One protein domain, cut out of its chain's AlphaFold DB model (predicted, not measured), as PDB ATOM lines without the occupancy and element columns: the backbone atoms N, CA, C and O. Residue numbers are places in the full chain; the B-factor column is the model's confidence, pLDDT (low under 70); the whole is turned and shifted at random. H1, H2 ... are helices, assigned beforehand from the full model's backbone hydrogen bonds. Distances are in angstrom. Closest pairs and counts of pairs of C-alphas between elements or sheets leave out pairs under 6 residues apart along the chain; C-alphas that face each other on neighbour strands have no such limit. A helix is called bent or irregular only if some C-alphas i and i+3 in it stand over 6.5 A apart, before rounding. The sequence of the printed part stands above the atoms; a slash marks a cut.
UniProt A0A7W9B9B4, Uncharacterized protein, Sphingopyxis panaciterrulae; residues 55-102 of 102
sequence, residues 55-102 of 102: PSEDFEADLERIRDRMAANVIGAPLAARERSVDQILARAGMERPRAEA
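What this domain is: This is residues 55 to 102 of the 102 residues of an uncharacterized protein of Sphingopyxis panaciterrulae (UniProt A0A7W9B9B4). A long helix, H1, kinked toward its end, is followed by a short helix, H2, and an unnamed tail, residues 93 to 102, strung out as a rod without a packed core. The printed part has 48 residues, with two named helices in the order H1, H2 and no named strand; the class is all helix. It is extended, with a radius of gyration of the C-alphas of 18.8 A and spans of 65 by 21 by 6 A.

How they stand to each other: H1, residues 57 to 82, has a kink of 41 degrees near residue 76. It is irregular: C-alphas 75 and 78 are 7.3 A apart. A tight link of 3 residues joins it to H2, residues 86 to 92, yet H1 and H2 are apart, with no C-alpha of the one within 8 A of the other. Residues 56 to 62, of which 57 to 62 belong to H1, and residues 64 to 85, of which 64 to 82 belong to H1, stand free. In H2 every O i to N i+4 pair is within hydrogen-bond range; in H1 19 of 22 are.

Where its parts are: H1 begins at C-alpha 57 (-7.716, -34.371, -48.051) and measures 38.5 A to C-alpha 82. H2 measures 10.1 A and ends at C-alpha 92 (20.054, -20.452, -24.710).

The domain as a whole: The C-alphas farthest apart, those of Ser 56 and Ala 102, are 65.4 A apart. The printed part has no cut. The model's pLDDT is under 70 at residues 75 to 89 and 100 to 102.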
ATOM      1  N   PRO A  55     -10.266 -28.020 -51.059       92.75
ATOM      2  CA  PRO A  55      -8.974 -28.661 -50.832       92.75
ATOM      3  C   PRO A  55      -9.050 -30.185 -50.955       92.75
ATOM      4  O   PRO A  55     -10.051 -30.809 -50.597       92.75
ATOM      5  N   SER A  56      -7.964 -30.808 -51.418       95.62
ATOM      6  CA  SER A  56      -7.800 -32.255 -51.266       95.62
ATOM      7  C   SER A  56      -7.633 -32.626 -49.789       95.62
ATOM      8  O   SER A  56      -7.204 -31.796 -48.989       95.62
ATOM      9  N   GLU A  57      -7.901 -33.884 -49.430       95.06
ATOM     10  CA  GLU A  57      -7.716 -34.371 -48.051       95.06
ATOM     11  C   GLU A  57      -6.287 -34.131 -47.537       95.06
ATOM     12  O   GLU A  57      -6.101 -33.629 -46.428       95.06
ATOM     13  N   ASP A  58      -5.278 -34.406 -48.373       94.62
ATOM     14  CA  ASP A  58      -3.873 -34.148 -48.041       94.62
ATOM     15  C   ASP A  58      -3.619 -32.656 -47.776       94.62
ATOM     16  O   ASP A  58      -2.918 -32.297 -46.833       94.62
ATOM     17  N   PHE A  59      -4.199 -31.765 -48.587       93.31
ATOM     18  CA  PHE A  59      -3.995 -30.330 -48.417       93.31
ATOM     19  C   PHE A  59      -4.753 -29.777 -47.203       93.31
ATOM     20  O   PHE A  59      -4.228 -28.919 -46.496       93.31
ATOM     21  N   GLU A  60      -5.938 -30.303 -46.895       94.75
ATOM     22  CA  GLU A  60      -6.686 -29.938 -45.688       94.75
ATOM     23  C   GLU A  60      -5.910 -30.312 -44.415       94.75
ATOM     24  O   GLU A  60      -5.800 -29.497 -43.495       94.75
ATOM     25  N   ALA A  61      -5.286 -31.494 -44.381       93.06
ATOM     26  CA  ALA A  61      -4.430 -31.902 -43.265       93.06
ATOM     27  C   ALA A  61      -3.233 -30.949 -43.077       93.06
ATOM     28  O   ALA A  61      -2.814 -30.646 -41.955       93.06
ATOM     29  N   ASP A  62      -2.680 -30.433 -44.172       93.56
ATOM     30  CA  ASP A  62      -1.617 -29.431 -44.141       93.56
ATOM     31  C   ASP A  62      -2.111 -28.091 -43.577       93.56
ATOM     32  O   ASP A  62      -1.433 -27.493 -42.731       93.56
ATOM     33  N   LEU A  63      -3.305 -27.648 -43.982       92.69
ATOM     34  CA  LEU A  63      -3.958 -26.444 -43.461       92.69
ATOM     35  C   LEU A  63      -4.271 -26.567 -41.964       92.69
ATOM     36  O   LEU A  63      -4.044 -25.620 -41.207       92.69
ATOM     37  N   GLU A  64      -4.735 -27.729 -41.507       92.06
ATOM     38  CA  GLU A  64      -4.964 -28.015 -40.087       92.06
ATOM     39  C   GLU A  64      -3.664 -27.912 -39.276       92.06
ATOM     40  O   GLU A  64      -3.603 -27.163 -38.299       92.06
ATOM     41  N   ARG A  65      -2.565 -28.520 -39.747       89.81
ATOM     42  CA  ARG A  65      -1.248 -28.404 -39.090       89.81
ATOM     43  C   ARG A  65      -0.754 -26.960 -38.990       89.81
ATOM     44  O   ARG A  65      -0.091 -26.596 -38.012       89.81
ATOM     45  N   ILE A  66      -1.018 -26.139 -40.006       88.44
ATOM     46  CA  ILE A  66      -0.667 -24.712 -39.992       88.44
ATOM     47  C   ILE A  66      -1.511 -23.974 -38.944       88.44
ATOM     48  O   ILE A  66      -0.957 -23.222 -38.137       88.44
ATOM     49  N   ARG A  67      -2.823 -24.228 -38.919       87.69
ATOM     50  CA  ARG A  67      -3.782 -23.638 -37.973       87.69
ATOM     51  C   ARG A  67      -3.421 -23.956 -36.526       87.69
ATOM     52  O   ARG A  67      -3.342 -23.040 -35.710       87.69
ATOM     53  N   ASP A  68      -3.111 -25.213 -36.230       84.44
ATOM     54  CA  ASP A  68      -2.727 -25.656 -34.888       84.44
ATOM     55  C   ASP A  68      -1.445 -24.980 -34.411       84.44
ATOM     56  O   ASP A  68      -1.358 -24.512 -33.275       84.44
ATOM     57  N   ARG A  69      -0.451 -24.853 -35.299       81.69
ATOM     58  CA  ARG A  69       0.790 -24.134 -34.995       81.69
ATOM     59  C   ARG A  69       0.523 -22.664 -34.683       81.69
ATOM     60  O   ARG A  69       1.104 -22.127 -33.739       81.69
ATOM     61  N   MET A  70      -0.336 -22.007 -35.462       81.50
ATOM     62  CA  MET A  70      -0.721 -20.617 -35.215       81.50
ATOM     63  C   MET A  70      -1.453 -20.476 -33.878       81.50
ATOM     64  O   MET A  70      -1.071 -19.639 -33.063       81.50
ATOM     65  N   ALA A  71      -2.441 -21.332 -33.611       80.75
ATOM     66  CA  ALA A  71      -3.192 -21.326 -32.360       80.75
ATOM     67  C   ALA A  71      -2.281 -21.558 -31.145       80.75
ATOM     68  O   ALA A  71      -2.366 -20.816 -30.167       80.75
ATOM     69  N   ALA A  72      -1.355 -22.518 -31.222       75.00
ATOM     70  CA  ALA A  72      -0.381 -22.783 -30.165       75.00
ATOM     71  C   ALA A  72       0.520 -21.569 -29.887       75.00
ATOM     72  O   ALA A  72       0.752 -21.222 -28.726       75.00
ATOM     73  N   ASN A  73       0.980 -20.881 -30.937       71.44
ATOM     74  CA  ASN A  73       1.803 -19.679 -30.802       71.44
ATOM     75  C   ASN A  73       1.046 -18.524 -30.136       71.44
ATOM     76  O   ASN A  73       1.642 -17.767 -29.376       71.44
ATOM     77  N   VAL A  74      -0.255 -18.394 -30.390       73.25
ATOM     78  CA  VAL A  74      -1.089 -17.333 -29.813       73.25
ATOM     79  C   VAL A  74      -1.491 -17.651 -28.374       73.25
ATOM     80  O   VAL A  74      -1.286 -16.836 -27.480       73.25
ATOM     81  N   ILE A  75      -2.013 -18.853 -28.128       67.69
ATOM     82  CA  ILE A  75      -2.513 -19.270 -26.811       67.69
ATOM     83  C   ILE A  75      -1.354 -19.451 -25.813       67.69
ATOM     84  O   ILE A  75      -1.512 -19.181 -24.621       67.69
ATOM     85  N   GLY A  76      -0.164 -19.847 -26.274       60.81
ATOM     86  CA  GLY A  76       1.016 -20.038 -25.426       60.81
ATOM     87  C   GLY A  76       1.847 -18.778 -25.151       60.81
ATOM     88  O   GLY A  76       2.593 -18.751 -24.172       60.81
ATOM     89  N   ALA A  77       1.740 -17.728 -25.972       59.44
ATOM     90  CA  ALA A  77       2.672 -16.593 -25.934       59.44
ATOM     91  C   ALA A  77       2.637 -15.768 -24.625       59.44
ATOM     92  O   ALA A  77       3.707 -15.539 -24.058       59.44
ATOM     93  N   PRO A  78       1.475 -15.358 -24.086       56.81
ATOM     94  CA  PRO A  78       1.382 -14.635 -22.813       56.81
ATOM     95  C   PRO A  78       1.916 -15.395 -21.590       56.81
ATOM     96  O   PRO A  78       2.517 -14.786 -20.706       56.81
ATOM     97  N   LEU A  79       1.741 -16.721 -21.536       53.34
ATOM     98  CA  LEU A  79       2.233 -17.550 -20.426       53.34
ATOM     99  C   LEU A  79       3.741 -17.818 -20.556       53.34
ATOM    100  O   LEU A  79       4.493 -17.611 -19.603       53.34
ATOM    101  N   ALA A  80       4.211 -18.171 -21.757       53.59
ATOM    102  CA  ALA A  80       5.629 -18.414 -22.026       53.59
ATOM    103  C   ALA A  80       6.493 -17.139 -21.940       53.59
ATOM    104  O   ALA A  80       7.687 -17.209 -21.649       53.59
ATOM    105  N   ALA A  81       5.915 -15.957 -22.183       53.50
ATOM    106  CA  ALA A  81       6.621 -14.685 -22.046       53.50
ATOM    107  C   ALA A  81       6.949 -14.332 -20.584       53.50
ATOM    108  O   ALA A  81       7.939 -13.636 -20.347       53.50
ATOM    109  N   ARG A  82       6.161 -14.823 -19.616       54.09
ATOM    110  CA  ARG A  82       6.353 -14.550 -18.182       54.09
ATOM    111  C   ARG A  82       7.264 -15.554 -17.482       54.09
ATOM    112  O   ARG A  82       7.966 -15.172 -16.554       54.09
ATOM    113  N   GLU A  83       7.352 -16.787 -17.973       51.31
ATOM    114  CA  GLU A  83       8.320 -17.790 -17.494       51.31
ATOM    115  C   GLU A  83       9.742 -17.592 -18.048       51.31
ATOM    116  O   GLU A  83      10.567 -18.504 -18.020       51.31
ATOM    117  N   ARG A  84      10.076 -16.393 -18.544       53.28
ATOM    118  CA  ARG A  84      11.451 -16.050 -18.916       53.28
ATOM    119  C   ARG A  84      12.307 -15.939 -17.657       53.28
ATOM    120  O   ARG A  84      12.522 -14.850 -17.129       53.28
ATOM    121  N   SER A  85      12.813 -17.070 -17.175       66.50
ATOM    122  CA  SER A  85      13.856 -17.054 -16.160       66.50
ATOM    123  C   SER A  85      15.162 -16.581 -16.800       66.50
ATOM    124  O   SER A  85      15.498 -16.940 -17.933       66.50
ATOM    125  N   VAL A  86      15.914 -15.767 -16.061       67.25
ATOM    126  CA  VAL A  86      17.269 -15.352 -16.458       67.25
ATOM    127  C   VAL A  86      18.123 -16.584 -16.780       67.25
ATOM    128  O   VAL A  86      18.883 -16.567 -17.742       67.25
ATOM    129  N   ASP A  87      17.912 -17.688 -16.060       69.06
ATOM    130  CA  ASP A  87      18.603 -18.959 -16.281       69.06
ATOM    131  C   ASP A  87      18.295 -19.578 -17.655       69.06
ATOM    132  O   ASP A  87      19.204 -20.047 -18.334       69.06
ATOM    133  N   GLN A  88      17.042 -19.530 -18.123       68.38
ATOM    134  CA  GLN A  88      16.671 -20.030 -19.453       68.38
ATOM    135  C   GLN A  88      17.247 -19.168 -20.587       68.38
ATOM    136  O   GLN A  88      17.603 -19.692 -21.644       68.38
ATOM    137  N   ILE A  89      17.347 -17.851 -20.380       69.69
ATOM    138  CA  ILE A  89      17.950 -16.926 -21.352       69.69
ATOM    139  C   ILE A  89      19.457 -17.183 -21.457       69.69
ATOM    140  O   ILE A  89      19.989 -17.289 -22.562       69.69
ATOM    141  N   LEU A  90      20.129 -17.335 -20.316       74.44
ATOM    142  CA  LEU A  90      21.558 -17.629 -20.240       74.44
ATOM    143  C   LEU A  90      21.890 -18.998 -20.849       74.44
ATOM    144  O   LEU A  90      22.789 -19.085 -21.684       74.44
ATOM    145  N   ALA A  91      21.093 -20.031 -20.558       73.19
ATOM    146  CA  ALA A  91      21.258 -21.362 -21.140       73.19
ATOM    147  C   ALA A  91      21.140 -21.361 -22.675       73.19
ATOM    148  O   ALA A  91      21.939 -22.002 -23.356       73.19
ATOM    149  N   ARG A  92      20.190 -20.605 -23.246       70.31
ATOM    150  CA  ARG A  92      20.054 -20.452 -24.710       70.31
ATOM    151  C   ARG A  92      21.231 -19.721 -25.347       70.31
ATOM    152  O   ARG A  92      21.559 -19.993 -26.496       70.31
ATOM    153  N   ALA A  93      21.846 -18.798 -24.616       76.56
ATOM    154  CA  ALA A  93      23.015 -18.061 -25.072       76.56
ATOM    155  C   ALA A  93      24.341 -18.806 -24.819       76.56
ATOM    156  O   ALA A  93      25.399 -18.274 -25.147       76.56
ATOM    157  N   GLY A  94      24.301 -20.011 -24.233       79.38
ATOM    158  CA  GLY A  94      25.500 -20.762 -23.848       79.38
ATOM    159  C   GLY A  94      26.308 -20.090 -22.734       79.38
ATOM    160  O   GLY A  94      27.514 -20.293 -22.647       79.38
ATOM    161  N   MET A  95      25.664 -19.256 -21.915       78.88
ATOM    162  CA  MET A  95      26.298 -18.484 -20.850       78.88
ATOM    163  C   MET A  95      25.871 -19.003 -19.476       78.88
ATOM    164  O   MET A  95      24.734 -19.430 -19.286       78.88
ATOM    165  N   GLU A  96      26.771 -18.931 -18.496       81.44
ATOM    166  CA  GLU A  96      26.447 -19.192 -17.092       81.44
ATOM    167  C   GLU A  96      26.101 -17.895 -16.355       81.44
ATOM    168  O   GLU A  96      26.502 -16.796 -16.751       81.44
ATOM    169  N   ARG A  97      25.333 -18.011 -15.268       76.50
ATOM    170  CA  ARG A  97      24.921 -16.856 -14.467       76.50
ATOM    171  C   ARG A  97      26.141 -16.257 -13.761       76.50
ATOM    172  O   ARG A  97      26.805 -16.981 -13.016       76.50
ATOM    173  N   PRO A  98      26.446 -14.960 -13.957       78.56
ATOM    174  CA  PRO A  98      27.583 -14.339 -13.296       78.56
ATOM    175  C   PRO A  98      27.380 -14.396 -11.781       78.56
ATOM    176  O   PRO A  98      26.304 -14.083 -11.265       78.56
ATOM    177  N   ARG A  99      28.413 -14.856 -11.072       76.50
ATOM    178  CA  ARG A  99      28.403 -14.977  -9.615       76.50
ATOM    179  C   ARG A  99      28.348 -13.556  -9.043       76.50
ATOM    180  O   ARG A  99      29.224 -12.757  -9.354       76.50
ATOM    181  N   ALA A 100      27.309 -13.233  -8.274       66.94
ATOM    182  CA  ALA A 100      27.212 -11.928  -7.626       66.94
ATOM    183  C   ALA A 100      28.425 -11.750  -6.698       66.94
ATOM    184  O   ALA A 100      28.650 -12.587  -5.821       66.94
ATOM    185  N   GLU A 101      29.226 -10.714  -6.938       59.56
ATOM    186  CA  GLU A 101      30.271 -10.307  -6.001       59.56
ATOM    187  C   GLU A 101      29.585  -9.800  -4.725       59.56
ATOM    188  O   GLU A 101      28.637  -9.014  -4.797       59.56
ATOM    189  N   ALA A 102      29.998 -10.368  -3.590       50.34
ATOM    190  CA  ALA A 102      29.451 -10.110  -2.262       50.34
ATOM    191  C   ALA A 102      29.962  -8.791  -1.673       50.34
ATOM    192  O   ALA A 102      31.138  -8.452  -1.938       50.34
TER     193      ALA A 102